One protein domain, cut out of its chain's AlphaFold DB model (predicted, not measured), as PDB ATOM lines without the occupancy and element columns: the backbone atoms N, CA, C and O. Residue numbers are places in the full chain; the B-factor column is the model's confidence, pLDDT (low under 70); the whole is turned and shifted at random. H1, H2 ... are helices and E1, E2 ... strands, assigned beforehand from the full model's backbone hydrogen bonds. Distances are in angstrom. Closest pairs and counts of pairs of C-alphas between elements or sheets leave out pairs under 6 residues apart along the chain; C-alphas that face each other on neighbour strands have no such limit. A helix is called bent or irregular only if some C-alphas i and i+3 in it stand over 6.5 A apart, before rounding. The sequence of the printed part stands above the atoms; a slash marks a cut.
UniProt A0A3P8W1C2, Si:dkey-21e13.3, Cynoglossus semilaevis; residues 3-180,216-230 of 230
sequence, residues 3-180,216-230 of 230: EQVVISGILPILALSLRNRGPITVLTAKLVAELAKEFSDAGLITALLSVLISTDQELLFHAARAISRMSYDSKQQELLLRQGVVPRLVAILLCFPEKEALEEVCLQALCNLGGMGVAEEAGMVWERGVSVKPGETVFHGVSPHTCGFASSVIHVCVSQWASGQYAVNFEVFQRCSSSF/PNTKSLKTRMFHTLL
ATOM      1  N   GLU A   3      -2.516  -2.785 -21.164       61.06
ATOM      2  CA  GLU A   3      -2.845  -3.590 -19.980       61.06
ATOM      3  C   GLU A   3      -2.734  -2.798 -18.672       61.06
ATOM      4  O   GLU A   3      -3.651  -2.819 -17.860       61.06
ATOM      5  N   GLN A   4      -1.671  -2.012 -18.490       62.75
ATOM      6  CA  GLN A   4      -1.486  -1.216 -17.273       62.75
ATOM      7  C   GLN A   4      -2.523  -0.087 -17.145       62.75
ATOM      8  O   GLN A   4      -2.913   0.271 -16.037       62.75
ATOM      9  N   VAL A   5      -3.008   0.442 -18.274       61.66
ATOM     10  CA  VAL A   5      -4.074   1.459 -18.308       61.66
ATOM     11  C   VAL A   5      -5.429   0.835 -17.965       61.66
ATOM     12  O   VAL A   5      -6.174   1.398 -17.167       61.66
ATOM     13  N   VAL A   6      -5.724  -0.353 -18.502       63.38
ATOM     14  CA  VAL A   6      -6.942  -1.113 -18.169       63.38
ATOM     15  C   VAL A   6      -6.947  -1.502 -16.691       63.38
ATOM     16  O   VAL A   6      -7.953  -1.325 -16.005       63.38
ATOM     17  N   ILE A   7      -5.806  -1.957 -16.171       67.31
ATOM     18  CA  ILE A   7      -5.674  -2.342 -14.767       67.31
ATOM     19  C   ILE A   7      -5.780  -1.110 -13.862       67.31
ATOM     20  O   ILE A   7      -6.521  -1.139 -12.885       67.31
ATOM     21  N   SER A   8      -5.180   0.024 -14.226       69.00
ATOM     22  CA  SER A   8      -5.389   1.277 -13.489       69.00
ATOM     23  C   SER A   8      -6.863   1.705 -13.442       69.00
ATOM     24  O   SER A   8      -7.260   2.367 -12.486       69.00
ATOM     25  N   GLY A   9      -7.676   1.339 -14.437       80.88
ATOM     26  CA  GLY A   9      -9.117   1.606 -14.455       80.88
ATOM     27  C   GLY A   9      -9.941   0.681 -13.551       80.88
ATOM     28  O   GLY A   9     -10.983   1.104 -13.050       80.88
ATOM     29  N   ILE A  10      -9.485  -0.556 -13.300       87.56
ATOM     30  CA  ILE A  10     -10.201  -1.507 -12.430       87.56
ATOM     31  C   ILE A  10      -9.907  -1.272 -10.941       87.56
ATOM     32  O   ILE A  10     -10.802  -1.477 -10.119       87.56
ATOM     33  N   LEU A  11      -8.706  -0.796 -10.567       88.62
ATOM     34  CA  LEU A  11      -8.326  -0.614  -9.150       88.62
ATOM     35  C   LEU A  11      -9.312   0.267  -8.356       88.62
ATOM     36  O   LEU A  11      -9.700  -0.150  -7.261       88.62
ATOM     37  N   PRO A  12      -9.805   1.413  -8.875       90.81
ATOM     38  CA  PRO A  12     -10.795   2.224  -8.165       90.81
ATOM     39  C   PRO A  12     -12.119   1.487  -7.922       90.81
ATOM     40  O   PRO A  12     -12.735   1.652  -6.869       90.81
ATOM     41  N   ILE A  13     -12.549   0.648  -8.870       92.00
ATOM     42  CA  ILE A  13     -13.781  -0.148  -8.768       92.00
ATOM     43  C   ILE A  13     -13.611  -1.238  -7.705       92.00
ATOM     44  O   ILE A  13     -14.503  -1.439  -6.875       92.00
ATOM     45  N   LEU A  14     -12.454  -1.908  -7.678       93.31
ATOM     46  CA  LEU A  14     -12.118  -2.889  -6.643       93.31
ATOM     47  C   LEU A  14     -12.055  -2.228  -5.262       93.31
ATOM     48  O   LEU A  14     -12.653  -2.731  -4.312       93.31
ATOM     49  N   ALA A  15     -11.407  -1.066  -5.152       93.44
ATOM     50  CA  ALA A  15     -11.322  -0.305  -3.909       93.44
ATOM     51  C   ALA A  15     -12.710   0.115  -3.396       93.44
ATOM     52  O   ALA A  15     -13.002  -0.036  -2.209       93.44
ATOM     53  N   LEU A  16     -13.588   0.597  -4.281       93.94
ATOM     54  CA  LEU A  16     -14.970   0.933  -3.934       93.94
ATOM     55  C   LEU A  16     -15.751  -0.304  -3.472       93.94
ATOM     56  O   LEU A  16     -16.438  -0.254  -2.453       93.94
ATOM     57  N   SER A  17     -15.603  -1.424  -4.177       93.94
ATOM     58  CA  SER A  17     -16.278  -2.683  -3.845       93.94
ATOM     59  C   SER A  17     -15.867  -3.207  -2.466       93.94
ATOM     60  O   SER A  17     -16.728  -3.616  -1.688       93.94
ATOM     61  N   LEU A  18     -14.577  -3.115  -2.118       95.50
ATOM     62  CA  LEU A  18     -14.067  -3.461  -0.787       95.50
ATOM     63  C   LEU A  18     -14.647  -2.565   0.316       95.50
ATOM     64  O   LEU A  18     -15.035  -3.058   1.374       95.50
ATOM     65  N   ARG A  19     -14.732  -1.252   0.072       94.06
ATOM     66  CA  ARG A  19     -15.266  -0.280   1.043       94.06
ATOM     67  C   ARG A  19     -16.761  -0.459   1.290       94.06
ATOM     68  O   ARG A  19     -17.203  -0.302   2.423       94.06
ATOM     69  N   ASN A  20     -17.519  -0.813   0.254       92.31
ATOM     70  CA  ASN A  20     -18.967  -1.004   0.351       92.31
ATOM     71  C   ASN A  20     -19.359  -2.261   1.142       92.31
ATOM     72  O   ASN A  20     -20.510  -2.367   1.555       92.31
ATOM     73  N   ARG A  21     -18.428  -3.206   1.351       89.38
ATOM     74  CA  ARG A  21     -18.641  -4.437   2.131       89.38
ATOM     75  C   ARG A  21     -19.908  -5.218   1.729       89.38
ATOM     76  O   ARG A  21     -20.618  -5.757   2.572       89.38
ATOM     77  N   GLY A  22     -20.191  -5.277   0.427       91.00
ATOM     78  CA  GLY A  22     -21.313  -6.034  -0.134       91.00
ATOM     79  C   GLY A  22     -21.066  -7.551  -0.249       91.00
ATOM     80  O   GLY A  22     -20.008  -8.047   0.146       91.00
ATOM     81  N   PRO A  23     -21.991  -8.303  -0.869       90.62
ATOM     82  CA  PRO A  23     -21.925  -9.770  -0.967       90.62
ATOM     83  C   PRO A  23     -20.690 -10.319  -1.700       90.62
ATOM     84  O   PRO A  23     -20.264 -11.441  -1.453       90.62
ATOM     85  N   ILE A  24     -20.097  -9.529  -2.599       93.19
ATOM     86  CA  ILE A  24     -18.933  -9.924  -3.410       93.19
ATOM     87  C   ILE A  24     -17.589  -9.487  -2.806       93.19
ATOM     88  O   ILE A  24     -16.549  -9.597  -3.458       93.19
ATOM     89  N   THR A  25     -17.584  -8.959  -1.580       95.62
ATOM     90  CA  THR A  25     -16.385  -8.358  -0.963       95.62
ATOM     91  C   THR A  25     -15.264  -9.373  -0.783       95.62
ATOM     92  O   THR A  25     -14.117  -9.063  -1.093       95.62
ATOM     93  N   VAL A  26     -15.584 -10.600  -0.364       96.19
ATOM     94  CA  VAL A  26     -14.598 -11.682  -0.205       96.19
ATOM     95  C   VAL A  26     -13.946 -12.031  -1.544       96.19
ATOM     96  O   VAL A  26     -12.722 -12.064  -1.649       96.19
ATOM     97  N   LEU A  27     -14.750 -12.198  -2.601       95.94
ATOM     98  CA  LEU A  27     -14.251 -12.456  -3.957       95.94
ATOM     99  C   LEU A  27     -13.383 -11.301  -4.470       95.94
ATOM    100  O   LEU A  27     -12.342 -11.528  -5.084       95.94
ATOM    101  N   THR A  28     -13.785 -10.066  -4.169       95.88
ATOM    102  CA  THR A  28     -13.016  -8.863  -4.508       95.88
ATOM    103  C   THR A  28     -11.670  -8.862  -3.783       95.88
ATOM    104  O   THR A  28     -10.641  -8.654  -4.418       95.88
ATOM    105  N   ALA A  29     -11.645  -9.147  -2.478       96.50
ATOM    106  CA  ALA A  29     -10.414  -9.213  -1.689       96.50
ATOM    107  C   ALA A  29      -9.486 -10.327  -2.179       96.50
ATOM    108  O   ALA A  29      -8.274 -10.129  -2.274       96.50
ATOM    109  N   LYS A  30     -10.053 -11.477  -2.556       96.31
ATOM    110  CA  LYS A  30      -9.316 -12.585  -3.163       96.31
ATOM    111  C   LYS A  30      -8.659 -12.164  -4.475       96.31
ATOM    112  O   LYS A  30      -7.458 -12.368  -4.623       96.31
ATOM    113  N   LEU A  31      -9.412 -11.539  -5.385       94.62
ATOM    114  CA  LEU A  31      -8.885 -11.021  -6.652       94.62
ATOM    115  C   LEU A  31      -7.783  -9.981  -6.419       94.62
ATOM    116  O   LEU A  31      -6.717 -10.070  -7.017       94.62
ATOM    117  N   VAL A  32      -8.007  -9.032  -5.508       94.69
ATOM    118  CA  VAL A  32      -7.011  -8.019  -5.135       94.69
ATOM    119  C   VAL A  32      -5.732  -8.668  -4.609       94.69
ATOM    120  O   VAL A  32      -4.646  -8.243  -4.987       94.69
ATOM    121  N   ALA A  33      -5.834  -9.722  -3.797       94.19
ATOM    122  CA  ALA A  33      -4.663 -10.447  -3.325       94.19
ATOM    123  C   ALA A  33      -3.870 -11.100  -4.466       94.19
ATOM    124  O   ALA A  33      -2.644 -11.126  -4.400       94.19
ATOM    125  N   GLU A  34      -4.521 -11.599  -5.519       91.75
ATOM    126  CA  GLU A  34      -3.818 -12.130  -6.697       91.75
ATOM    127  C   GLU A  34      -3.122 -11.031  -7.512       91.75
ATOM    128  O   GLU A  34      -2.006 -11.233  -7.980       91.75
ATOM    129  N   LEU A  35      -3.714  -9.839  -7.605       89.94
ATOM    130  CA  LEU A  35      -3.156  -8.711  -8.365       89.94
ATOM    131  C   LEU A  35      -2.097  -7.898  -7.595       89.94
ATOM    132  O   LEU A  35      -1.321  -7.155  -8.197       89.94
ATOM    133  N   ALA A  36      -2.045  -8.042  -6.270       88.75
ATOM    134  CA  ALA A  36      -1.249  -7.224  -5.353       88.75
ATOM    135  C   ALA A  36       0.267  -7.208  -5.623       88.75
ATOM    136  O   ALA A  36       0.944  -6.276  -5.194       88.75
ATOM    137  N   LYS A  37       0.810  -8.221  -6.313       80.38
ATOM    138  CA  LYS A  37       2.244  -8.288  -6.649       80.38
ATOM    139  C   LYS A  37       2.644  -7.273  -7.721       80.38
ATOM    140  O   LYS A  37       3.774  -6.800  -7.736       80.38
ATOM    141  N   GLU A  38       1.719  -6.952  -8.617       80.12
ATOM    142  CA  GLU A  38       1.983  -6.118  -9.790       80.12
ATOM    143  C   GLU A  38       1.326  -4.740  -9.667       80.12
ATOM    144  O   GLU A  38       1.801  -3.766 -10.256       80.12
ATOM    145  N   PHE A  39       0.263  -4.635  -8.862       80.44
ATOM    146  CA  PHE A  39      -0.562  -3.437  -8.795       80.44
ATOM    147  C   PHE A  39      -0.901  -3.053  -7.362       80.44
ATOM    148  O   PHE A  39      -1.506  -3.809  -6.604       80.44
ATOM    149  N   SER A  40      -0.572  -1.811  -7.022       79.94
ATOM    150  CA  SER A  40      -1.102  -1.144  -5.845       79.94
ATOM    151  C   SER A  40      -1.285   0.339  -6.132       79.94
ATOM    152  O   SER A  40      -0.525   0.947  -6.889       79.94
ATOM    153  N   ASP A  41      -2.298   0.920  -5.505       84.88
ATOM    154  CA  ASP A  41      -2.433   2.360  -5.386       84.88
ATOM    155  C   ASP A  41      -2.888   2.721  -3.963       84.88
ATOM    156  O   ASP A  41      -3.274   1.866  -3.155       84.88
ATOM    157  N   ALA A  42      -2.832   4.011  -3.634       85.25
ATOM    158  CA  ALA A  42      -3.229   4.495  -2.315       85.25
ATOM    159  C   ALA A  42      -4.728   4.265  -2.015       85.25
ATOM    160  O   ALA A  42      -5.113   4.066  -0.858       85.25
ATOM    161  N   GLY A  43      -5.589   4.275  -3.036       88.62
ATOM    162  CA  GLY A  43      -7.028   4.045  -2.890       88.62
ATOM    163  C   GLY A  43      -7.345   2.605  -2.480       88.62
ATOM    164  O   GLY A  43      -8.188   2.369  -1.613       88.62
ATOM    165  N   LEU A  44      -6.613   1.654  -3.045       91.69
ATOM    166  CA  LEU A  44      -6.720   0.236  -2.762       91.69
ATOM    167  C   LEU A  44      -6.148  -0.101  -1.386       91.69
ATOM    168  O   LEU A  44      -6.791  -0.824  -0.629       91.69
ATOM    169  N   ILE A  45      -5.005   0.482  -1.012       93.06
ATOM    170  CA  ILE A  45      -4.421   0.307   0.329       93.06
ATOM    171  C   ILE A  45      -5.388   0.793   1.411       93.06
ATOM    172  O   ILE A  45      -5.651   0.084   2.381       93.06
ATOM    173  N   THR A  46      -5.971   1.978   1.235       94.06
ATOM    174  CA  THR A  46      -6.955   2.515   2.190       94.06
ATOM    175  C   THR A  46      -8.227   1.665   2.254       94.06
ATOM    176  O   THR A  46      -8.788   1.477   3.333       94.06
ATOM    177  N   ALA A  47      -8.671   1.095   1.128       95.44
ATOM    178  CA  ALA A  47      -9.781   0.146   1.114       95.44
ATOM    179  C   ALA A  47      -9.447  -1.152   1.872       95.44
ATOM    180  O   ALA A  47     -10.240  -1.582   2.708       95.44
ATOM    181  N   LEU A  48      -8.261  -1.732   1.661       96.38
ATOM    182  CA  LEU A  48      -7.792  -2.915   2.393       96.38
ATOM    183  C   LEU A  48      -7.682  -2.650   3.898       96.38
ATOM    184  O   LEU A  48      -8.142  -3.457   4.697       96.38
ATOM    185  N   LEU A  49      -7.161  -1.491   4.301       95.12
ATOM    186  CA  LEU A  49      -7.113  -1.089   5.708       95.12
ATOM    187  C   LEU A  49      -8.497  -0.999   6.341       95.12
ATOM    188  O   LEU A  49      -8.669  -1.405   7.489       95.12
ATOM    189  N   SER A  50      -9.487  -0.503   5.593       95.12
ATOM    190  CA  SER A  50     -10.869  -0.508   6.065       95.12
ATOM    191  C   SER A  50     -11.365  -1.935   6.285       95.12
ATOM    192  O   SER A  50     -12.058  -2.184   7.262       95.12
ATOM    193  N   VAL A  51     -10.972  -2.880   5.429       96.19
ATOM    194  CA  VAL A  51     -11.351  -4.296   5.505       96.19
ATOM    195  C   VAL A  51     -10.683  -5.020   6.679       96.19
ATOM    196  O   VAL A  51     -11.335  -5.854   7.302       96.19
ATOM    197  N   LEU A  52      -9.451  -4.662   7.055       96.31
ATOM    198  CA  LEU A  52      -8.728  -5.261   8.192       96.31
ATOM    199  C   LEU A  52      -9.381  -5.015   9.570       96.31
ATOM    200  O   LEU A  52      -8.909  -5.532  10.575       96.31
ATOM    201  N   ILE A  53     -10.463  -4.233   9.630       94.38
ATOM    202  CA  ILE A  53     -11.279  -3.999  10.838       94.38
ATOM    203  C   ILE A  53     -12.513  -4.936  10.858       94.38
ATOM    204  O   ILE A  53     -13.382  -4.834  11.716       94.38
ATOM    205  N   SER A  54     -12.668  -5.817   9.866       94.75
ATOM    206  CA  SER A  54     -13.764  -6.790   9.816       94.75
ATOM    207  C   SER A  54     -13.640  -7.868  10.898       94.75
ATOM    208  O   SER A  54     -12.567  -8.106  11.440       94.75
ATOM    209  N   THR A  55     -14.745  -8.557  11.177       94.25
ATOM    210  CA  THR A  55     -14.779  -9.790  11.981       94.25
ATOM    211  C   THR A  55     -14.797 -11.056  11.117       94.25
ATOM    212  O   THR A  55     -14.699 -12.164  11.639       94.25
ATOM    213  N   ASP A  56     -14.955 -10.901   9.799       95.88
ATOM    214  CA  ASP A  56     -14.962 -11.992   8.823       95.88
ATOM    215  C   ASP A  56     -13.532 -12.491   8.565       95.88
ATOM    216  O   ASP A  56     -12.718 -11.797   7.956       95.88
ATOM    217  N   GLN A  57     -13.236 -13.703   9.036       96.19
ATOM    218  CA  GLN A  57     -11.903 -14.309   8.982       96.19
ATOM    219  C   GLN A  57     -11.418 -14.572   7.551       96.19
ATOM    220  O   GLN A  57     -10.232 -14.396   7.278       96.19
ATOM    221  N   GLU A  58     -12.306 -14.963   6.634       96.38
ATOM    222  CA  GLU A  58     -11.933 -15.227   5.238       96.38
ATOM    223  C   GLU A  58     -11.572 -13.918   4.534       96.38
ATOM    224  O   GLU A  58     -10.561 -13.809   3.832       96.38
ATOM    225  N   LEU A  59     -12.358 -12.875   4.802       96.88
ATOM    226  CA  LEU A  59     -12.088 -11.540   4.299       96.88
ATOM    227  C   LEU A  59     -10.770 -10.971   4.853       96.88
ATOM    228  O   LEU A  59      -9.967 -10.426   4.089       96.88
ATOM    229  N   LEU A  60     -10.527 -11.115   6.162       97.94
ATOM    230  CA  LEU A  60      -9.274 -10.706   6.804       97.94
ATOM    231  C   LEU A  60      -8.072 -11.447   6.215       97.94
ATOM    232  O   LEU A  60      -7.058 -10.813   5.922       97.94
ATOM    233  N   PHE A  61      -8.194 -12.756   5.989       97.69
ATOM    234  CA  PHE A  61      -7.141 -13.578   5.398       97.69
ATOM    235  C   PHE A  61      -6.734 -13.052   4.017       97.69
ATOM    236  O   PHE A  61      -5.555 -12.794   3.763       97.69
ATOM    237  N   HIS A  62      -7.703 -12.821   3.129       97.69
ATOM    238  CA  HIS A  62      -7.413 -12.304   1.793       97.69
ATOM    239  C   HIS A  62      -6.858 -10.877   1.817       97.69
ATOM    240  O   HIS A  62      -5.929 -10.578   1.063       97.69
ATOM    241  N   ALA A  63      -7.356 -10.013   2.705       97.50
ATOM    242  CA  ALA A  63      -6.826  -8.664   2.861       97.50
ATOM    243  C   ALA A  63      -5.376  -8.673   3.374       97.50
ATOM    244  O   ALA A  63      -4.518  -8.015   2.786       97.50
ATOM    245  N   ALA A  64      -5.067  -9.460   4.408       97.31
ATOM    246  CA  ALA A  64      -3.708  -9.614   4.926       97.31
ATOM    247  C   ALA A  64      -2.759 -10.203   3.867       97.31
ATOM    248  O   ALA A  64      -1.625  -9.739   3.726       97.31
ATOM    249  N   ARG A  65      -3.237 -11.153   3.052       96.06
ATOM    250  CA  ARG A  65      -2.468 -11.716   1.932       96.06
ATOM    251  C   ARG A  65      -2.141 -10.670   0.869       96.06
ATOM    252  O   ARG A  65      -1.006 -10.613   0.402       96.06
ATOM    253  N   ALA A  66      -3.107  -9.823   0.509       95.75
ATOM    254  CA  ALA A  66      -2.876  -8.720  -0.422       95.75
ATOM    255  C   ALA A  66      -1.799  -7.761   0.107       95.75
ATOM    256  O   ALA A  66      -0.859  -7.432  -0.610       95.75
ATOM    257  N   ILE A  67      -1.889  -7.379   1.382       95.81
ATOM    258  CA  ILE A  67      -0.911  -6.512   2.050       95.81
ATOM    259  C   ILE A  67       0.487  -7.144   2.052       95.81
ATOM    260  O   ILE A  67       1.461  -6.472   1.720       95.81
ATOM    261  N   SER A  68       0.585  -8.437   2.373       94.88
ATOM    262  CA  SER A  68       1.843  -9.186   2.316       94.88
ATOM    263  C   SER A  68       2.492  -9.104   0.933       94.88
ATOM    264  O   SER A  68       3.675  -8.775   0.822       94.88
ATOM    265  N   ARG A  69       1.710  -9.326  -0.130       93.06
ATOM    266  CA  ARG A  69       2.198  -9.288  -1.514       93.06
ATOM    267  C   ARG A  69       2.580  -7.881  -1.975       93.06
ATOM    268  O   ARG A  69       3.595  -7.730  -2.645       93.06
ATOM    269  N   MET A  70       1.841  -6.850  -1.568       92.12
ATOM    270  CA  MET A  70       2.224  -5.457  -1.838       92.12
ATOM    271  C   MET A  70       3.543  -5.084  -1.141       92.12
ATOM    272  O   MET A  70       4.353  -4.323  -1.657       92.12
ATOM    273  N   SER A  71       3.805  -5.641   0.042       91.38
ATOM    274  CA  SER A  71       4.996  -5.296   0.826       91.38
ATOM    275  C   SER A  71       6.325  -5.876   0.312       91.38
ATOM    276  O   SER A  71       7.349  -5.671   0.961       91.38
ATOM    277  N   TYR A  72       6.344  -6.555  -0.845       85.88
ATOM    278  CA  TYR A  72       7.594  -6.943  -1.515       85.88
ATOM    279  C   TYR A  72       8.333  -5.754  -2.136       85.88
ATOM    280  O   TYR A  72       9.564  -5.753  -2.176       85.88
ATOM    281  N   ASP A  73       7.605  -4.746  -2.620       85.44
ATOM    282  CA  ASP A  73       8.211  -3.533  -3.157       85.44
ATOM    283  C   ASP A  73       8.483  -2.523  -2.036       85.44
ATOM    284  O   ASP A  73       7.598  -2.169  -1.257       85.44
ATOM    285  N   SER A  74       9.714  -2.014  -1.976       86.00
ATOM    286  CA  SER A  74      10.145  -1.085  -0.921       86.00
ATOM    287  C   SER A  74       9.322   0.212  -0.845       86.00
ATOM    288  O   SER A  74       9.115   0.738   0.251       86.00
ATOM    289  N   LYS A  75       8.807   0.725  -1.973       88.31
ATOM    290  CA  LYS A  75       7.987   1.949  -1.988       88.31
ATOM    291  C   LYS A  75       6.587   1.657  -1.464       88.31
ATOM    292  O   LYS A  75       6.050   2.429  -0.669       88.31
ATOM    293  N   GLN A  76       6.005   0.534  -1.880       87.94
ATOM    294  CA  GLN A  76       4.706   0.078  -1.381       87.94
ATOM    295  C   GLN A  76       4.771  -0.244   0.115       87.94
ATOM    296  O   GLN A  76       3.895   0.173   0.871       87.94
ATOM    297  N   GLN A  77       5.842  -0.900   0.566       91.56
ATOM    298  CA  GLN A  77       6.133  -1.143   1.976       91.56
ATOM    299  C   GLN A  77       6.107   0.158   2.790       91.56
ATOM    300  O   GLN A  77       5.438   0.223   3.822       91.56
ATOM    301  N   GLU A  78       6.802   1.206   2.342       91.50
ATOM    302  CA  GLU A  78       6.806   2.496   3.037       91.50
ATOM    303  C   GLU A  78       5.406   3.128   3.083       91.50
ATOM    304  O   GLU A  78       4.983   3.632   4.126       91.50
ATOM    305  N   LEU A  79       4.657   3.057   1.981       92.12
ATOM    306  CA  LEU A  79       3.287   3.564   1.918       92.12
ATOM    307  C   LEU A  79       2.359   2.828   2.900       92.12
ATOM    308  O   LEU A  79       1.602   3.474   3.624       92.12
ATOM    309  N   LEU A  80       2.451   1.499   2.976       94.62
ATOM    310  CA  LEU A  80       1.699   0.666   3.921       94.62
ATOM    311  C   LEU A  80       2.031   1.015   5.380       94.62
ATOM    312  O   LEU A  80       1.131   1.120   6.216       94.62
ATOM    313  N   LEU A  81       3.312   1.244   5.687       94.44
ATOM    314  CA  LEU A  81       3.747   1.674   7.018       94.44
ATOM    315  C   LEU A  81       3.164   3.045   7.379       94.44
ATOM    316  O   LEU A  81       2.595   3.196   8.460       94.44
ATOM    317  N   ARG A  82       3.231   4.020   6.463       93.19
ATOM    318  CA  ARG A  82       2.665   5.368   6.662       93.19
ATOM    319  C   ARG A  82       1.150   5.353   6.869       93.19
ATOM    320  O   ARG A  82       0.629   6.205   7.576       93.19
ATOM    321  N   GLN A  83       0.451   4.393   6.270       93.00
ATOM    322  CA  GLN A  83      -1.000   4.238   6.396       93.00
ATOM    323  C   GLN A  83      -1.424   3.447   7.651       93.00
ATOM    324  O   GLN A  83      -2.615   3.247   7.876       93.00
ATOM    325  N   GLY A  84      -0.482   2.997   8.489       93.06
ATOM    326  CA  GLY A  84      -0.807   2.343   9.759       93.06
ATOM    327  C   GLY A  84      -1.300   0.902   9.605       93.06
ATOM    328  O   GLY A  84      -2.199   0.468  10.319       93.06
ATOM    329  N   VAL A  85      -0.714   0.130   8.689       96.31
ATOM    330  CA  VAL A  85      -1.044  -1.299   8.521       96.31
ATOM    331  C   VAL A  85      -0.636  -2.147   9.729       96.31
ATOM    332  O   VAL A  85      -1.372  -3.053  10.115       96.31
ATOM    333  N   VAL A  86       0.508  -1.846  10.352       96.81
ATOM    334  CA  VAL A  86       1.045  -2.611  11.495       96.81
ATOM    335  C   VAL A  86       0.030  -2.759  12.640       96.81
ATOM    336  O   VAL A  86      -0.232  -3.904  13.006       96.81
ATOM    337  N   PRO A  87      -0.607  -1.691  13.173       96.12
ATOM    338  CA  PRO A  87      -1.617  -1.848  14.224       96.12
ATOM    339  C   PRO A  87      -2.761  -2.775  13.820       96.12
ATOM    340  O   PRO A  87      -3.230  -3.567  14.630       96.12
ATOM    341  N   ARG A  88      -3.207  -2.721  12.560       96.88
ATOM    342  CA  ARG A  88      -4.309  -3.569  12.088       96.88
ATOM    343  C   ARG A  88      -3.926  -5.046  12.086       96.88
ATOM    344  O   ARG A  88      -4.698  -5.863  12.569       96.88
ATOM    345  N   LEU A  89      -2.724  -5.378  11.620       97.44
ATOM    346  CA  LEU A  89      -2.223  -6.756  11.647       97.44
ATOM    347  C   LEU A  89      -2.000  -7.259  13.080       97.44
ATOM    348  O   LEU A  89      -2.349  -8.395  13.388       97.44
ATOM    349  N   VAL A  90      -1.480  -6.412  13.973       96.38
ATOM    350  CA  VAL A  90      -1.306  -6.768  15.392       96.38
ATOM    351  C   VAL A  90      -2.656  -7.010  16.063       96.38
ATOM    352  O   VAL A  90      -2.808  -8.006  16.763       96.38
ATOM    353  N   ALA A  91      -3.657  -6.163  15.814       95.94
ATOM    354  CA  ALA A  91      -5.005  -6.371  16.337       95.94
ATOM    355  C   ALA A  91      -5.589  -7.721  15.890       95.94
ATOM    356  O   ALA A  91      -6.158  -8.435  16.710       95.94
ATOM    357  N   ILE A  92      -5.402  -8.106  14.623       96.62
ATOM    358  CA  ILE A  92      -5.866  -9.405  14.113       96.62
ATOM    359  C   ILE A  92      -5.183 -10.564  14.853       96.62
ATOM    360  O   ILE A  92      -5.879 -11.467  15.314       96.62
ATOM    361  N   LEU A  93      -3.858 -10.519  15.035       95.38
ATOM    362  CA  LEU A  93      -3.116 -11.554  15.773       95.38
ATOM    363  C   LEU A  93      -3.595 -11.717  17.224       95.38
ATOM    364  O   LEU A  93      -3.584 -12.825  17.755       95.38
ATOM    365  N   LEU A  94      -4.003 -10.623  17.869       93.56
ATOM    366  CA  LEU A  94      -4.476 -10.643  19.255       93.56
ATOM    367  C   LEU A  94      -5.949 -11.064  19.374       93.56
ATOM    368  O   LEU A  94      -6.308 -11.732  20.340       93.56
ATOM    369  N   CYS A  95      -6.796 -10.684  18.415       94.50
ATOM    370  CA  CYS A  95      -8.235 -10.971  18.436       94.50
ATOM    371  C   CYS A  95      -8.592 -12.371  17.921       94.50
ATOM    372  O   CYS A  95      -9.633 -12.906  18.301       94.50
ATOM    373  N   PHE A  96      -7.756 -12.960  17.064       94.31
ATOM    374  CA  PHE A  96      -7.985 -14.279  16.472       94.31
ATOM    375  C   PHE A  96      -6.852 -15.255  16.810       94.31
ATOM    376  O   PHE A  96      -6.240 -15.814  15.895       94.31
ATOM    377  N   PRO A  97      -6.559 -15.483  18.107       88.62
ATOM    378  CA  PRO A  97      -5.584 -16.494  18.478       88.62
ATOM    379  C   PRO A  97      -6.066 -17.868  17.991       88.62
ATOM    380  O   PRO A  97      -7.269 -18.121  17.931       88.62
ATOM    381  N   GLU A  98      -5.128 -18.756  17.656       86.69
ATOM    382  CA  GLU A  98      -5.397 -20.148  17.233       86.69
ATOM    383  C   GLU A  98      -5.988 -20.282  15.820       86.69
ATOM    384  O   GLU A  98      -6.301 -21.383  15.362       86.69
ATOM    385  N   LYS A  99      -6.119 -19.178  15.078       93.88
ATOM    386  CA  LYS A  99      -6.436 -19.212  13.647       93.88
ATOM    387  C   LYS A  99      -5.151 -19.274  12.841       93.88
ATOM    388  O   LYS A  99      -4.762 -18.277  12.245       93.88
ATOM    389  N   GLU A 100      -4.526 -20.452  12.807       91.94
ATOM    390  CA  GLU A 100      -3.205 -20.690  12.194       91.94
ATOM    391  C   GLU A 100      -3.051 -20.008  10.826       91.94
ATOM    392  O   GLU A 100      -2.191 -19.151  10.672       91.94
ATOM    393  N   ALA A 101      -3.951 -20.261   9.870       93.38
ATOM    394  CA  ALA A 101      -3.869 -19.650   8.538       93.38
ATOM    395  C   ALA A 101      -3.901 -18.105   8.556       93.38
ATOM    396  O   ALA A 101      -3.254 -17.452   7.734       93.38
ATOM    397  N   LEU A 102      -4.660 -17.504   9.480       95.25
ATOM    398  CA  LEU A 102      -4.741 -16.051   9.628       95.25
ATOM    399  C   LEU A 102      -3.507 -15.490  10.351       95.25
ATOM    400  O   LEU A 102      -3.013 -14.422   9.985       95.25
ATOM    401  N   GLU A 103      -2.989 -16.215  11.343       94.94
ATOM    402  CA  GLU A 103      -1.734 -15.884  12.020       94.94
ATOM    403  C   GLU A 103      -0.568 -15.900  11.035       94.94
ATOM    404  O   GLU A 103       0.143 -14.903  10.920       94.94
ATOM    405  N   GLU A 104      -0.423 -16.976  10.263       94.00
ATOM    406  CA  GLU A 104       0.634 -17.148   9.266       94.00
ATOM    407  C   GLU A 104       0.660 -15.990   8.270       94.00
ATOM    408  O   GLU A 104       1.703 -15.361   8.080       94.00
ATOM    409  N   VAL A 105      -0.485 -15.640   7.676       95.38
ATOM    410  CA  VAL A 105      -0.538 -14.554   6.688       95.38
ATOM    411  C   VAL A 105      -0.277 -13.176   7.314       95.38
ATOM    412  O   VAL A 105       0.343 -12.319   6.680       95.38
ATOM    413  N   CYS A 106      -0.687 -12.948   8.567       96.69
ATOM    414  CA  CYS A 106      -0.398 -11.699   9.276       96.69
ATOM    415  C   CYS A 106       1.085 -11.589   9.649       96.69
ATOM    416  O   CYS A 106       1.683 -10.527   9.466       96.69
ATOM    417  N   LEU A 107       1.698 -12.676  10.123       95.75
ATOM    418  CA  LEU A 107       3.128 -12.751  10.437       95.75
ATOM    419  C   LEU A 107       3.973 -12.560   9.183       95.75
ATOM    420  O   LEU A 107       4.941 -11.800   9.192       95.75
ATOM    421  N   GLN A 108       3.557 -13.182   8.087       94.38
ATOM    422  CA  GLN A 108       4.140 -13.032   6.764       94.38
ATOM    423  C   GLN A 108       4.111 -11.564   6.299       94.38
ATOM    424  O   GLN A 108       5.150 -11.006   5.934       94.38
ATOM    425  N   ALA A 109       2.953 -10.901   6.390       95.62
ATOM    426  CA  ALA A 109       2.820  -9.479   6.072       95.62
ATOM    427  C   ALA A 109       3.695  -8.596   6.979       95.62
ATOM    428  O   ALA A 109       4.403  -7.715   6.494       95.62
ATOM    429  N   LEU A 110       3.702  -8.847   8.290       96.31
ATOM    430  CA  LEU A 110       4.529  -8.121   9.255       96.31
ATOM    431  C   LEU A 110       6.027  -8.294   8.984       96.31
ATOM    432  O   LEU A 110       6.773  -7.320   9.066       96.31
ATOM    433  N   CYS A 111       6.474  -9.495   8.620       93.62
ATOM    434  CA  CYS A 111       7.863  -9.762   8.259       93.62
ATOM    435  C   CYS A 111       8.276  -9.001   7.000       93.62
ATOM    436  O   CYS A 111       9.348  -8.392   6.976       93.62
ATOM    437  N   ASN A 112       7.420  -8.975   5.979       93.06
ATOM    438  CA  ASN A 112       7.681  -8.234   4.747       93.06
ATOM    439  C   ASN A 112       7.690  -6.721   4.991       93.06
ATOM    440  O   ASN A 112       8.643  -6.043   4.607       93.06
ATOM    441  N   LEU A 113       6.748  -6.203   5.785       94.12
ATOM    442  CA  LEU A 113       6.777  -4.825   6.289       94.12
ATOM    443  C   LEU A 113       8.024  -4.538   7.129       94.12
ATOM    444  O   LEU A 113       8.581  -3.441   7.067       94.12
ATOM    445  N   GLY A 114       8.505  -5.533   7.869       90.88
ATOM    446  CA  GLY A 114       9.761  -5.519   8.603       90.88
ATOM    447  C   GLY A 114      10.997  -5.542   7.696       90.88
ATOM    448  O   GLY A 114      12.107  -5.255   8.141       90.88
ATOM    449  N   GLY A 115      10.840  -5.798   6.399       88.06
ATOM    450  CA  GLY A 115      11.948  -5.993   5.472       88.06
ATOM    451  C   GLY A 115      12.712  -7.290   5.739       88.06
ATOM    452  O   GLY A 115      13.873  -7.389   5.354       88.06
ATOM    453  N   MET A 116      12.110  -8.270   6.412       84.06
ATOM    454  CA  MET A 116      12.706  -9.594   6.630       84.06
ATOM    455  C   MET A 116      12.705 -10.446   5.352       84.06
ATOM    456  O   MET A 116      13.413 -11.444   5.305       84.06
ATOM    457  N   GLY A 117      11.998 -10.004   4.300       69.88
ATOM    458  CA  GLY A 117      12.121 -10.543   2.942       69.88
ATOM    459  C   GLY A 117      11.609 -11.973   2.825       69.88
ATOM    460  O   GLY A 117      12.283 -12.828   2.261       69.88
ATOM    461  N   VAL A 118      10.443 -12.240   3.403       78.25
ATOM    462  CA  VAL A 118       9.872 -13.578   3.431       78.25
ATOM    463  C   VAL A 118       8.993 -13.741   2.199       78.25
ATOM    464  O   VAL A 118       7.959 -13.094   2.074       78.25
ATOM    465  N   ALA A 119       9.401 -14.587   1.265       76.06
ATOM    466  CA  ALA A 119       8.574 -14.893   0.107       76.06
ATOM    467  C   ALA A 119       7.439 -15.860   0.492       76.06
ATOM    468  O   ALA A 119       7.625 -16.720   1.349       76.06
ATOM    469  N   GLU A 120       6.273 -15.750  -0.138       75.81
ATOM    470  CA  GLU A 120       5.130 -16.642   0.110       75.81
ATOM    471  C   GLU A 120       5.485 -18.072  -0.316       75.81
ATOM    472  O   GLU A 120       5.251 -19.031   0.413       75.81
ATOM    473  N   GLU A 121       6.178 -18.196  -1.446       72.31
ATOM    474  CA  GLU A 121       6.758 -19.437  -1.954       72.31
ATOM    475  C   GLU A 121       7.843 -20.033  -1.049       72.31
ATOM    476  O   GLU A 121       8.206 -21.195  -1.223       72.31
ATOM    477  N   ALA A 122       8.355 -19.276  -0.070       74.69
ATOM    478  CA  ALA A 122       9.296 -19.822   0.896       74.69
ATOM    479  C   ALA A 122       8.629 -20.846   1.820       74.69
ATOM    480  O   ALA A 122       9.356 -21.600   2.452       74.69
ATOM    481  N   GLY A 123       7.290 -20.879   1.905       78.00
ATOM    482  CA  GLY A 123       6.552 -21.884   2.670       78.00
ATOM    483  C   GLY A 123       6.903 -21.874   4.155       78.00
ATOM    484  O   GLY A 123       7.104 -22.938   4.737       78.00
ATOM    485  N   MET A 124       7.057 -20.683   4.747       83.75
ATOM    486  CA  MET A 124       7.395 -20.546   6.165       83.75
ATOM    487  C   MET A 124       6.412 -21.326   7.032       83.75
ATOM    488  O   MET A 124       5.205 -21.128   6.938       83.75
ATOM    489  N   VAL A 125       6.951 -22.160   7.916       85.88
ATOM    490  CA  VAL A 125       6.170 -22.829   8.955       85.88
ATOM    491  C   VAL A 125       6.288 -22.005  10.225       85.88
ATOM    492  O   VAL A 125       7.404 -21.728  10.676       85.88
ATOM    493  N   TRP A 126       5.146 -21.610  10.783       88.94
ATOM    494  CA  TRP A 126       5.078 -20.807  11.996       88.94
ATOM    495  C   TRP A 126       4.675 -21.664  13.193       88.94
ATOM    496  O   TRP A 126       3.711 -22.419  13.149       88.94
ATOM    497  N   GLU A 127       5.407 -21.519  14.292       87.81
ATOM    498  CA  GLU A 127       5.056 -22.110  15.581       87.81
ATOM    499  C   GLU A 127       4.953 -21.009  16.634       87.81
ATOM    500  O   GLU A 127       5.794 -20.106  16.701       87.81
ATOM    501  N   ARG A 128       3.935 -21.078  17.495       88.62
ATOM    502  CA  ARG A 128       3.827 -20.169  18.636       88.62
ATOM    503  C   ARG A 128       4.848 -20.564  19.708       88.62
ATOM    504  O   ARG A 128       4.929 -21.722  20.116       88.62
ATOM    505  N   GLY A 129       5.638 -19.595  20.152       85.38
ATOM    506  CA  GLY A 129       6.633 -19.755  21.206       85.38
ATOM    507  C   GLY A 129       6.035 -19.665  22.608       85.38
ATOM    508  O   GLY A 129       4.896 -19.237  22.809       85.38
ATOM    509  N   VAL A 130       6.836 -20.043  23.603       82.94
ATOM    510  CA  VAL A 130       6.479 -19.852  25.012       82.94
ATOM    511  C   VAL A 130       6.705 -18.390  25.382       82.94
ATOM    512  O   VAL A 130       7.818 -17.880  25.264       82.94
ATOM    513  N   SER A 131       5.648 -17.731  25.847       81.69
ATOM    514  CA  SER A 131       5.727 -16.374  26.379       81.69
ATOM    515  C   SER A 131       6.472 -16.366  27.716       81.69
ATOM    516  O   SER A 131       6.134 -17.131  28.622       81.69
ATOM    517  N   VAL A 132       7.503 -15.526  27.831       80.06
ATOM    518  CA  VAL A 132       8.315 -15.400  29.054       80.06
ATOM    519  C   VAL A 132       7.775 -14.293  29.955       80.06
ATOM    520  O   VAL A 132       7.859 -14.415  31.178       80.06
ATOM    521  N   LYS A 133       7.202 -13.225  29.381       83.12
ATOM    522  CA  LYS A 133       6.606 -12.122  30.146       83.12
ATOM    523  C   LYS A 133       5.102 -11.991  29.885       83.12
ATOM    524  O   LYS A 133       4.647 -12.214  28.765       83.12
ATOM    525  N   PRO A 134       4.312 -11.570  30.888       80.94
ATOM    526  CA  PRO A 134       2.898 -11.269  30.687       80.94
ATOM    527  C   PRO A 134       2.691 -10.246  29.561       80.94
ATOM    528  O   PRO A 134       3.404  -9.248  29.497       80.94
ATOM    529  N   GLY A 135       1.711 -10.489  28.687       85.00
ATOM    530  CA  GLY A 135       1.414  -9.603  27.555       85.00
ATOM    531  C   GLY A 135       2.359  -9.749  26.355       85.00
ATOM    532  O   GLY A 135       2.278  -8.937  25.432       85.00
ATOM    533  N   GLU A 136       3.239 -10.757  26.350       91.19
ATOM    534  CA  GLU A 136       4.032 -11.136  25.179       91.19
ATOM    535  C   GLU A 136       3.391 -12.311  24.428       91.19
ATOM    536  O   GLU A 136       3.018 -13.323  25.027       91.19
ATOM    537  N   THR A 137       3.339 -12.207  23.104       92.56
ATOM    538  CA  THR A 137       3.001 -13.295  22.185       92.56
ATOM    539  C   THR A 137       4.175 -13.499  21.241       92.56
ATOM    540  O   THR A 137       4.599 -12.571  20.549       92.56
ATOM    541  N   VAL A 138       4.711 -14.717  21.221       92.44
ATOM    542  CA  VAL A 138       5.936 -15.059  20.495       92.44
ATOM    543  C   VAL A 138       5.626 -16.037  19.370       92.44
ATOM    544  O   VAL A 138       4.856 -16.976  19.558       92.44
ATOM    545  N   PHE A 139       6.271 -15.847  18.224       92.94
ATOM    546  CA  PHE A 139       6.171 -16.705  17.051       92.94
ATOM    547  C   PHE A 139       7.561 -17.012  16.487       92.94
ATOM    548  O   PHE A 139       8.458 -16.164  16.484       92.94
ATOM    549  N   HIS A 140       7.723 -18.229  15.977       90.31
ATOM    550  CA  HIS A 140       8.936 -18.722  15.342       90.31
ATOM    551  C   HIS A 140       8.608 -19.191  13.926       90.31
ATOM    552  O   HIS A 140       7.885 -20.167  13.753       90.31
ATOM    553  N   GLY A 141       9.139 -18.497  12.924       88.69
ATOM    554  CA  GLY A 141       9.028 -18.857  11.515       88.69
ATOM    555  C   GLY A 141      10.285 -19.575  11.045       88.69
ATOM    556  O   GLY A 141      11.397 -19.088  11.272       88.69
ATOM    557  N   VAL A 142      10.128 -20.722  10.387       84.88
ATOM    558  CA  VAL A 142      11.237 -21.490   9.803       84.88
ATOM    559  C   VAL A 142      10.965 -21.744   8.326       84.88
ATOM    560  O   VAL A 142       9.904 -22.249   7.967       84.88
ATOM    561  N   SER A 143      11.939 -21.439   7.466       76.06
ATOM    562  CA  SER A 143      11.853 -21.745   6.034       76.06
ATOM    563  C   SER A 143      12.254 -23.209   5.767       76.06
ATOM    564  O   SER A 143      13.382 -23.577   6.113       76.06
ATOM    565  N   PRO A 144      11.422 -24.029   5.100       65.44
ATOM    566  CA  PRO A 144      11.737 -25.409   4.712       65.44
ATOM    567  C   PRO A 144      12.943 -25.572   3.776       65.44
ATOM    568  O   PRO A 144      13.548 -26.642   3.741       65.44
ATOM    569  N   HIS A 145      13.290 -24.544   2.991       58.69
ATOM    570  CA  HIS A 145      14.185 -24.677   1.831       58.69
ATOM    571  C   HIS A 145      15.545 -23.990   1.953       58.69
ATOM    572  O   HIS A 145      16.103 -23.539   0.954       58.69
ATOM    573  N   THR A 146      16.161 -23.965   3.131       53.34
ATOM    574  CA  THR A 146      17.607 -23.720   3.163       53.34
ATOM    575  C   THR A 146      18.332 -24.973   2.691       53.34
ATOM    576  O   THR A 146      18.670 -25.853   3.482       53.34
ATOM    577  N   CYS A 147      18.523 -25.090   1.373       45.09
ATOM    578  CA  CYS A 147      19.499 -26.020   0.831       45.09
ATOM    579  C   CYS A 147      20.886 -25.521   1.272       45.09
ATOM    580  O   CYS A 147      21.300 -24.402   0.980       45.09
ATOM    581  N   GLY A 148      21.562 -26.324   2.091       52.47
ATOM    582  CA  GLY A 148      22.773 -25.921   2.801       52.47
ATOM    583  C   GLY A 148      22.555 -25.874   4.312       52.47
ATOM    584  O   GLY A 148      21.462 -25.635   4.807       52.47
ATOM    585  N   PHE A 149      23.617 -26.150   5.060       48.50
ATOM    586  CA  PHE A 149      23.634 -26.425   6.502       48.50
ATOM    587  C   PHE A 149      23.223 -25.253   7.425       48.50
ATOM    588  O   PHE A 149      23.550 -25.276   8.613       48.50
ATOM    589  N   ALA A 150      22.538 -24.234   6.905       55.31
ATOM    590  CA  ALA A 150      22.137 -23.032   7.618       55.31
ATOM    591  C   ALA A 150      20.653 -22.718   7.367       55.31
ATOM    592  O   ALA A 150      20.337 -22.151   6.328       55.31
ATOM    593  N   SER A 151      19.754 -23.048   8.303       63.31
ATOM    594  CA  SER A 151      18.353 -22.596   8.251       63.31
ATOM    595  C   SER A 151      18.179 -21.250   8.942       63.31
ATOM    596  O   SER A 151      18.748 -21.022  10.006       63.31
ATOM    597  N   SER A 152      17.421 -20.321   8.356       73.56
ATOM    598  CA  SER A 152      17.083 -19.063   9.030       73.56
ATOM    599  C   SER A 152      15.816 -19.227   9.862       73.56
ATOM    600  O   SER A 152      14.817 -19.750   9.367       73.56
ATOM    601  N   VAL A 153      15.851 -18.764  11.110       83.50
ATOM    602  CA  VAL A 153      14.668 -18.659  11.976       83.50
ATOM    603  C   VAL A 153      14.327 -17.196  12.139       83.50
ATOM    604  O   VAL A 153      15.197 -16.399  12.485       83.50
ATOM    605  N   ILE A 154      13.063 -16.858  11.931       88.56
ATOM    606  CA  ILE A 154      12.533 -15.531  12.209       88.56
ATOM    607  C   ILE A 154      11.761 -15.612  13.514       88.56
ATOM    608  O   ILE A 154      10.778 -16.335  13.634       88.56
ATOM    609  N   HIS A 155      12.225 -14.872  14.500       90.56
ATOM    610  CA  HIS A 155      11.532 -14.672  15.752       90.56
ATOM    611  C   HIS A 155      10.706 -13.393  15.650       90.56
ATOM    612  O   HIS A 155      11.247 -12.335  15.323       90.56
ATOM    613  N   VAL A 156       9.405 -13.499  15.910       93.88
ATOM    614  CA  VAL A 156       8.488 -12.360  15.974       93.88
ATOM    615  C   VAL A 156       7.887 -12.312  17.369       93.88
ATOM    616  O   VAL A 156       7.253 -13.268  17.803       93.88
ATOM    617  N   CYS A 157       8.072 -11.202  18.076       94.31
ATOM    618  CA  CYS A 157       7.512 -11.000  19.409       94.31
ATOM    619  C   CYS A 157       6.624  -9.757  19.416       94.31
ATOM    620  O   CYS A 157       7.091  -8.652  19.139       94.31
ATOM    621  N   VAL A 158       5.347  -9.946  19.737       94.75
ATOM    622  CA  VAL A 158       4.389  -8.874  20.012       94.75
ATOM    623  C   VAL A 158       4.333  -8.704  21.522       94.75
ATOM    624  O   VAL A 158       3.947  -9.626  22.227       94.75
ATOM    625  N   SER A 159       4.713  -7.536  22.024       93.69
ATOM    626  CA  SER A 159       4.763  -7.250  23.460       93.69
ATOM    627  C   SER A 159       3.954  -6.004  23.787       93.69
ATOM    628  O   SER A 159       4.094  -4.976  23.121       93.69
ATOM    629  N   GLN A 160       3.100  -6.084  24.803       92.94
ATOM    630  CA  GLN A 160       2.423  -4.915  25.354       92.94
ATOM    631  C   GLN A 160       3.283  -4.295  26.456       92.94
ATOM    632  O   GLN A 160       3.623  -4.969  27.425       92.94
ATOM    633  N   TRP A 161       3.620  -3.011  26.331       84.69
ATOM    634  CA  TRP A 161       4.444  -2.317  27.333       84.69
ATOM    635  C   TRP A 161       3.687  -1.213  28.083       84.69
ATOM    636  O   TRP A 161       4.081  -0.850  29.189       84.69
ATOM    637  N   ALA A 162       2.566  -0.735  27.534       87.38
ATOM    638  CA  ALA A 162       1.583   0.087  28.234       87.38
ATOM    639  C   ALA A 162       0.167  -0.172  27.682       87.38
ATOM    640  O   ALA A 162      -0.013  -0.884  26.691       87.38
ATOM    641  N   SER A 163      -0.862   0.387  28.324       88.12
ATOM    642  CA  SER A 163      -2.253   0.223  27.871       88.12
ATOM    643  C   SER A 163      -2.419   0.705  26.422       88.12
ATOM    644  O   SER A 163      -2.076   1.844  26.111       88.12
ATOM    645  N   GLY A 164      -2.869  -0.184  25.530       86.69
ATOM    646  CA  GLY A 164      -2.981   0.078  24.088       86.69
ATOM    647  C   GLY A 164      -1.653   0.203  23.326       86.69
ATOM    648  O   GLY A 164      -1.673   0.293  22.104       86.69
ATOM    649  N   GLN A 165      -0.489   0.193  23.988       91.31
ATOM    650  CA  GLN A 165       0.816   0.386  23.346       91.31
ATOM    651  C   GLN A 165       1.571  -0.935  23.204       91.31
ATOM    652  O   GLN A 165       1.920  -1.592  24.189       91.31
ATOM    653  N   TYR A 166       1.879  -1.283  21.958       94.00
ATOM    654  CA  TYR A 166       2.516  -2.538  21.583       94.00
ATOM    655  C   TYR A 166       3.837  -2.293  20.857       94.00
ATOM    656  O   TYR A 166       4.000  -1.314  20.124       94.00
ATOM    657  N   ALA A 167       4.779  -3.212  21.039       93.94
ATOM    658  CA  ALA A 167       5.992  -3.311  20.248       93.94
ATOM    659  C   ALA A 167       6.020  -4.655  19.513       93.94
ATOM    660  O   ALA A 167       5.770  -5.698  20.120       93.94
ATOM    661  N   VAL A 168       6.325  -4.627  18.215       95.38
ATOM    662  CA  VAL A 168       6.530  -5.822  17.387       95.38
ATOM    663  C   VAL A 168       8.003  -5.911  17.027       95.38
ATOM    664  O   VAL A 168       8.507  -5.073  16.280       95.38
ATOM    665  N   ASN A 169       8.678  -6.923  17.559       93.19
ATOM    666  CA  ASN A 169      10.103  -7.170  17.374       93.19
ATOM    667  C   ASN A 169      10.322  -8.321  16.407       93.19
ATOM    668  O   ASN A 169       9.665  -9.350  16.522       93.19
ATOM    669  N   PHE A 170      11.272  -8.146  15.497       92.19
ATOM    670  CA  PHE A 170      11.696  -9.141  14.523       92.19
ATOM    671  C   PHE A 170      13.179  -9.396  14.714       92.19
ATOM    672  O   PHE A 170      13.967  -8.447  14.695       92.19
ATOM    673  N   GLU A 171      13.564 -10.659  14.829       88.88
ATOM    674  CA  GLU A 171      14.961 -11.073  14.902       88.88
ATOM    675  C   GLU A 171      15.183 -12.280  13.996       88.88
ATOM    676  O   GLU A 171      14.479 -13.283  14.090       88.88
ATOM    677  N   VAL A 172      16.162 -12.186  13.099       85.44
ATOM    678  CA  VAL A 172      16.549 -13.291  12.218       85.44
ATOM    679  C   VAL A 172      17.802 -13.950  12.766       85.44
ATOM    680  O   VAL A 172      18.842 -13.304  12.910       85.44
ATOM    681  N   PHE A 173      17.715 -15.247  13.016       80.19
ATOM    682  CA  PHE A 173      18.812 -16.085  13.478       80.19
ATOM    683  C   PHE A 173      19.248 -17.039  12.377       80.19
ATOM    684  O   PHE A 173      18.417 -17.580  11.648       80.19
ATOM    685  N   GLN A 174      20.549 -17.306  12.297       73.94
ATOM    686  CA  GLN A 174      21.074 -18.389  11.474       73.94
ATOM    687  C   GLN A 174      21.247 -19.637  12.340       73.94
ATOM    688  O   GLN A 174      22.113 -19.682  13.213       73.94
ATOM    689  N   ARG A 175      20.456 -20.680  12.091       66.06
ATOM    690  CA  ARG A 175      20.702 -22.015  12.633       66.06
ATOM    691  C   ARG A 175      21.725 -22.711  11.758       66.06
ATOM    692  O   ARG A 175      21.382 -23.276  10.727       66.06
ATOM    693  N   CYS A 176      22.975 -22.730  12.189       56.00
ATOM    694  CA  CYS A 176      23.905 -23.722  11.667       56.00
ATOM    695  C   CYS A 176      23.516 -25.098  12.223       56.00
ATOM    696  O   CYS A 176      23.249 -25.224  13.421       56.00
ATOM    697  N   SER A 177      23.498 -26.131  11.380       50.47
ATOM    698  CA  SER A 177      23.392 -27.507  11.867       50.47
ATOM    699  C   SER A 177      24.542 -27.785  12.839       50.47
ATOM    700  O   SER A 177      25.708 -27.536  12.517       50.47
ATOM    701  N   SER A 178      24.243 -28.334  14.020       47.56
ATOM    702  CA  SER A 178      25.258 -28.755  14.998       47.56
ATOM    703  C   SER A 178      26.234 -29.804  14.436       47.56
ATOM    704  O   SER A 178      27.298 -30.022  15.009       47.56
ATOM    705  N   SER A 179      25.918 -30.406  13.284       43.78
ATOM    706  CA  SER A 179      26.755 -31.377  12.566       43.78
ATOM    707  C   SER A 179      28.106 -30.829  12.089       43.78
ATOM    708  O   SER A 179      28.999 -31.622  11.817       43.78
ATOM    709  N   PHE A 180      28.290 -29.506  11.972       38.91
ATOM    710  CA  PHE A 180      29.542 -28.943  11.441       38.91
ATOM    711  C   PHE A 180      30.696 -28.930  12.464       38.91
ATOM    712  O   PHE A 180      31.859 -28.818  12.088       38.91
ATOM    713  N   PRO A 216      20.027 -22.138  20.138       43.88
ATOM    714  CA  PRO A 216      21.429 -21.923  20.479       43.88
ATOM    715  C   PRO A 216      21.796 -20.447  20.285       43.88
ATOM    716  O   PRO A 216      21.272 -19.788  19.385       43.88
ATOM    717  N   ASN A 217      22.709 -19.950  21.126       47.84
ATOM    718  CA  ASN A 217      23.208 -18.573  21.128       47.84
ATOM    719  C   ASN A 217      23.871 -18.246  19.776       47.84
ATOM    720  O   ASN A 217      25.052 -18.512  19.552       47.84
ATOM    721  N   THR A 218      23.071 -17.752  18.839       53.50
ATOM    722  CA  THR A 218      23.444 -17.447  17.458       53.50
ATOM    723  C   THR A 218      23.332 -15.942  17.276       53.50
ATOM    724  O   THR A 218      22.412 -15.310  17.793       53.50
ATOM    725  N   LYS A 219      24.304 -15.334  16.590       60.16
ATOM    726  CA  LYS A 219      24.290 -13.887  16.345       60.16
ATOM    727  C   LYS A 219      23.067 -13.539  15.492       60.16
ATOM    728  O   LYS A 219      22.889 -14.127  14.425       60.16
ATOM    729  N   SER A 220      22.247 -12.594  15.954       63.56
ATOM    730  CA  SER A 220      21.126 -12.059  15.179       63.56
ATOM    731  C   SER A 220      21.662 -11.387  13.915       63.56
ATOM    732  O   SER A 220      22.473 -10.463  13.998       63.56
ATOM    733  N   LEU A 221      21.222 -11.847  12.747       74.94
ATOM    734  CA  LEU A 221      21.645 -11.309  11.455       74.94
ATOM    735  C   LEU A 221      20.925 -10.004  11.114       74.94
ATOM    736  O   LEU A 221      21.491  -9.125  10.468       74.94
ATOM    737  N   LYS A 222      19.659  -9.895  11.519       84.38
ATOM    738  CA  LYS A 222      18.805  -8.754  11.208       84.38
ATOM    739  C   LYS A 222      17.788  -8.553  12.315       84.38
ATOM    740  O   LYS A 222      17.162  -9.517  12.746       84.38
ATOM    741  N   THR A 223      17.619  -7.307  12.740       87.38
ATOM    742  CA  THR A 223      16.669  -6.927  13.786       87.38
ATOM    743  C   THR A 223      15.835  -5.735  13.336       87.38
ATOM    744  O   THR A 223      16.363  -4.811  12.712       87.38
ATOM    745  N   ARG A 224      14.542  -5.720  13.660       91.06
ATOM    746  CA  ARG A 224      13.679  -4.542  13.482       91.06
ATOM    747  C   ARG A 224      12.607  -4.497  14.559       91.06
ATOM    748  O   ARG A 224      12.201  -5.536  15.061       91.06
ATOM    749  N   MET A 225      12.143  -3.295  14.880       92.50
ATOM    750  CA  MET A 225      11.081  -3.059  15.852       92.50
ATOM    751  C   MET A 225      10.072  -2.063  15.279       92.50
ATOM    752  O   MET A 225      10.458  -1.076  14.650       92.50
ATOM    753  N   PHE A 226       8.786  -2.317  15.509       93.88
ATOM    754  CA  PHE A 226       7.713  -1.344  15.320       93.88
ATOM    755  C   PHE A 226       7.070  -1.021  16.658       93.88
ATOM    756  O   PHE A 226       6.779  -1.930  17.427       93.88
ATOM    757  N   HIS A 227       6.778   0.256  16.891       92.62
ATOM    758  CA  HIS A 227       5.893   0.684  17.968       92.62
ATOM    759  C   HIS A 227       4.531   1.012  17.378       92.62
ATOM    760  O   HIS A 227       4.442   1.693  16.356       92.62
ATOM    761  N   THR A 228       3.473   0.516  18.007       90.81
ATOM    762  CA  THR A 228       2.109   0.702  17.527       90.81
ATOM    763  C   THR A 228       1.138   0.941  18.673       90.81
ATOM    764  O   THR A 228       1.355   0.487  19.794       90.81
ATOM    765  N   LEU A 229       0.060   1.661  18.368       90.44
ATOM    766  CA  LEU A 229      -1.055   1.927  19.269       90.44
ATOM    767  C   LEU A 229      -2.297   1.201  18.734       90.44
ATOM    768  O   LEU A 229      -2.579   1.313  17.537       90.44
ATOM    769  N   LEU A 230      -2.992   0.451  19.589       85.88
ATOM    770  CA  LEU A 230      -4.281  -0.187  19.300       85.88
ATOM    771  C   LEU A 230      -5.426   0.552  19.985       85.88
ATOM    772  O   LEU A 230      -5.228   0.983  21.144       85.88
TER     773      LEU A 230
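Overview. This is residues 3 to 180 and 216 to 230 of the 230 residues of the protein "Si:dkey-21e13.3" of Cynoglossus semilaevis (UniProt A0A3P8W1C2). A twisted five-stranded sheet forms a wall at one end of the domain; H6 and H7 cover one of its faces and the other face is bare. Behind these two, the helices continue away from the sheet, H4 packing on H7, then H2 and H3 on H4, with H1 at the far end and short H5 at the side near H4 and H7. The printed part has 193 residues, with seven named helices followed by five named strands; the sheet, E1 E2 E3 E4 E5, is antiparallel, and the class is mixed, helices and strands. The whole is compact, with a radius of gyration of the C-alphas of 17.2 A and spans of 55 by 41 by 26 A.

Arrangement. E1, residues 125 to 128, E2, 136 to 142, E3, 150 to 162, and E4, 165 to 176, form a meander, each strand the antiparallel neighbour of the one before. E5, residues 220 to 229, is an edge strand beside E4. N 127 and O 140 join E1 and E2 within hydrogen-bond range at 2.9 A, N 139 and O 156 join E2 and E3 at 2.8 A, N 155 and O 171 join E3 and E4 at 2.8 A, and N 168 and O 226 join E4 and E5 at 2.8 A. H6, residues 85 to 95, and H7, 100 to 113, are on the same face, making two layers, helices on one face of a sheet. Their heights over the sheet are 9.0 A and 9.1 A, and both run across the strands. They form a hairpin, with the C-alphas of Leu 89 and Cys 106 closest at 5.8 A. H4, residues 57 to 70, is the hub; it touches H7 at a shallow tilt of 25 degrees, with the C-alphas of Ser 68 and Ala 109 closest at 3.9 A. H2, residues 25 to 35, touches H4, with the C-alphas of Ala 33 and Ala 66 at 3.8 A. H3, residues 42 to 51, touches H4, with the C-alphas of Leu 48 and Ala 63 at 5.8 A. H1, residues 3 to 20, touches H3 with residues 11 to 19 alone, the C-alphas of Ala 15 and Leu 44 being closest at 4.8 A. These six form an up-and-down bundle, each helix running against the one before it in the chain. H5, residues 74 to 82, touches H7 with the C-alphas of Gln 77 and Leu 113 at 5.7 A. Each O i to N i+4 pair is within hydrogen-bond range in H2 to H7; in H1, 12 of 14 are.

Along the chain. H1 starts at C-alpha 3 (-2.845, -3.590, -19.980) and is 26.1 A long; it is only just irregular, C-alphas 9 and 12 being 6.54 A apart. E3 is 37.2 A long, E4 35.4 A and E5 26.5 A, ending at C-alpha 229 (-1.055, 1.927, 19.269).

Size, cuts and confidence. The C-alphas of Asn 20 and Phe 180, the two farthest apart, are 57.1 A apart. Residues 181 to 215 are not printed, and C-alphas 180 and 216 are 14.0 A apart across the cut. Of the links printed whole, H7 to E1 is long. The pLDDT is under 70 at residues 3 to 8, 117, 144 to 151, 175 to 180 and 216 to 220.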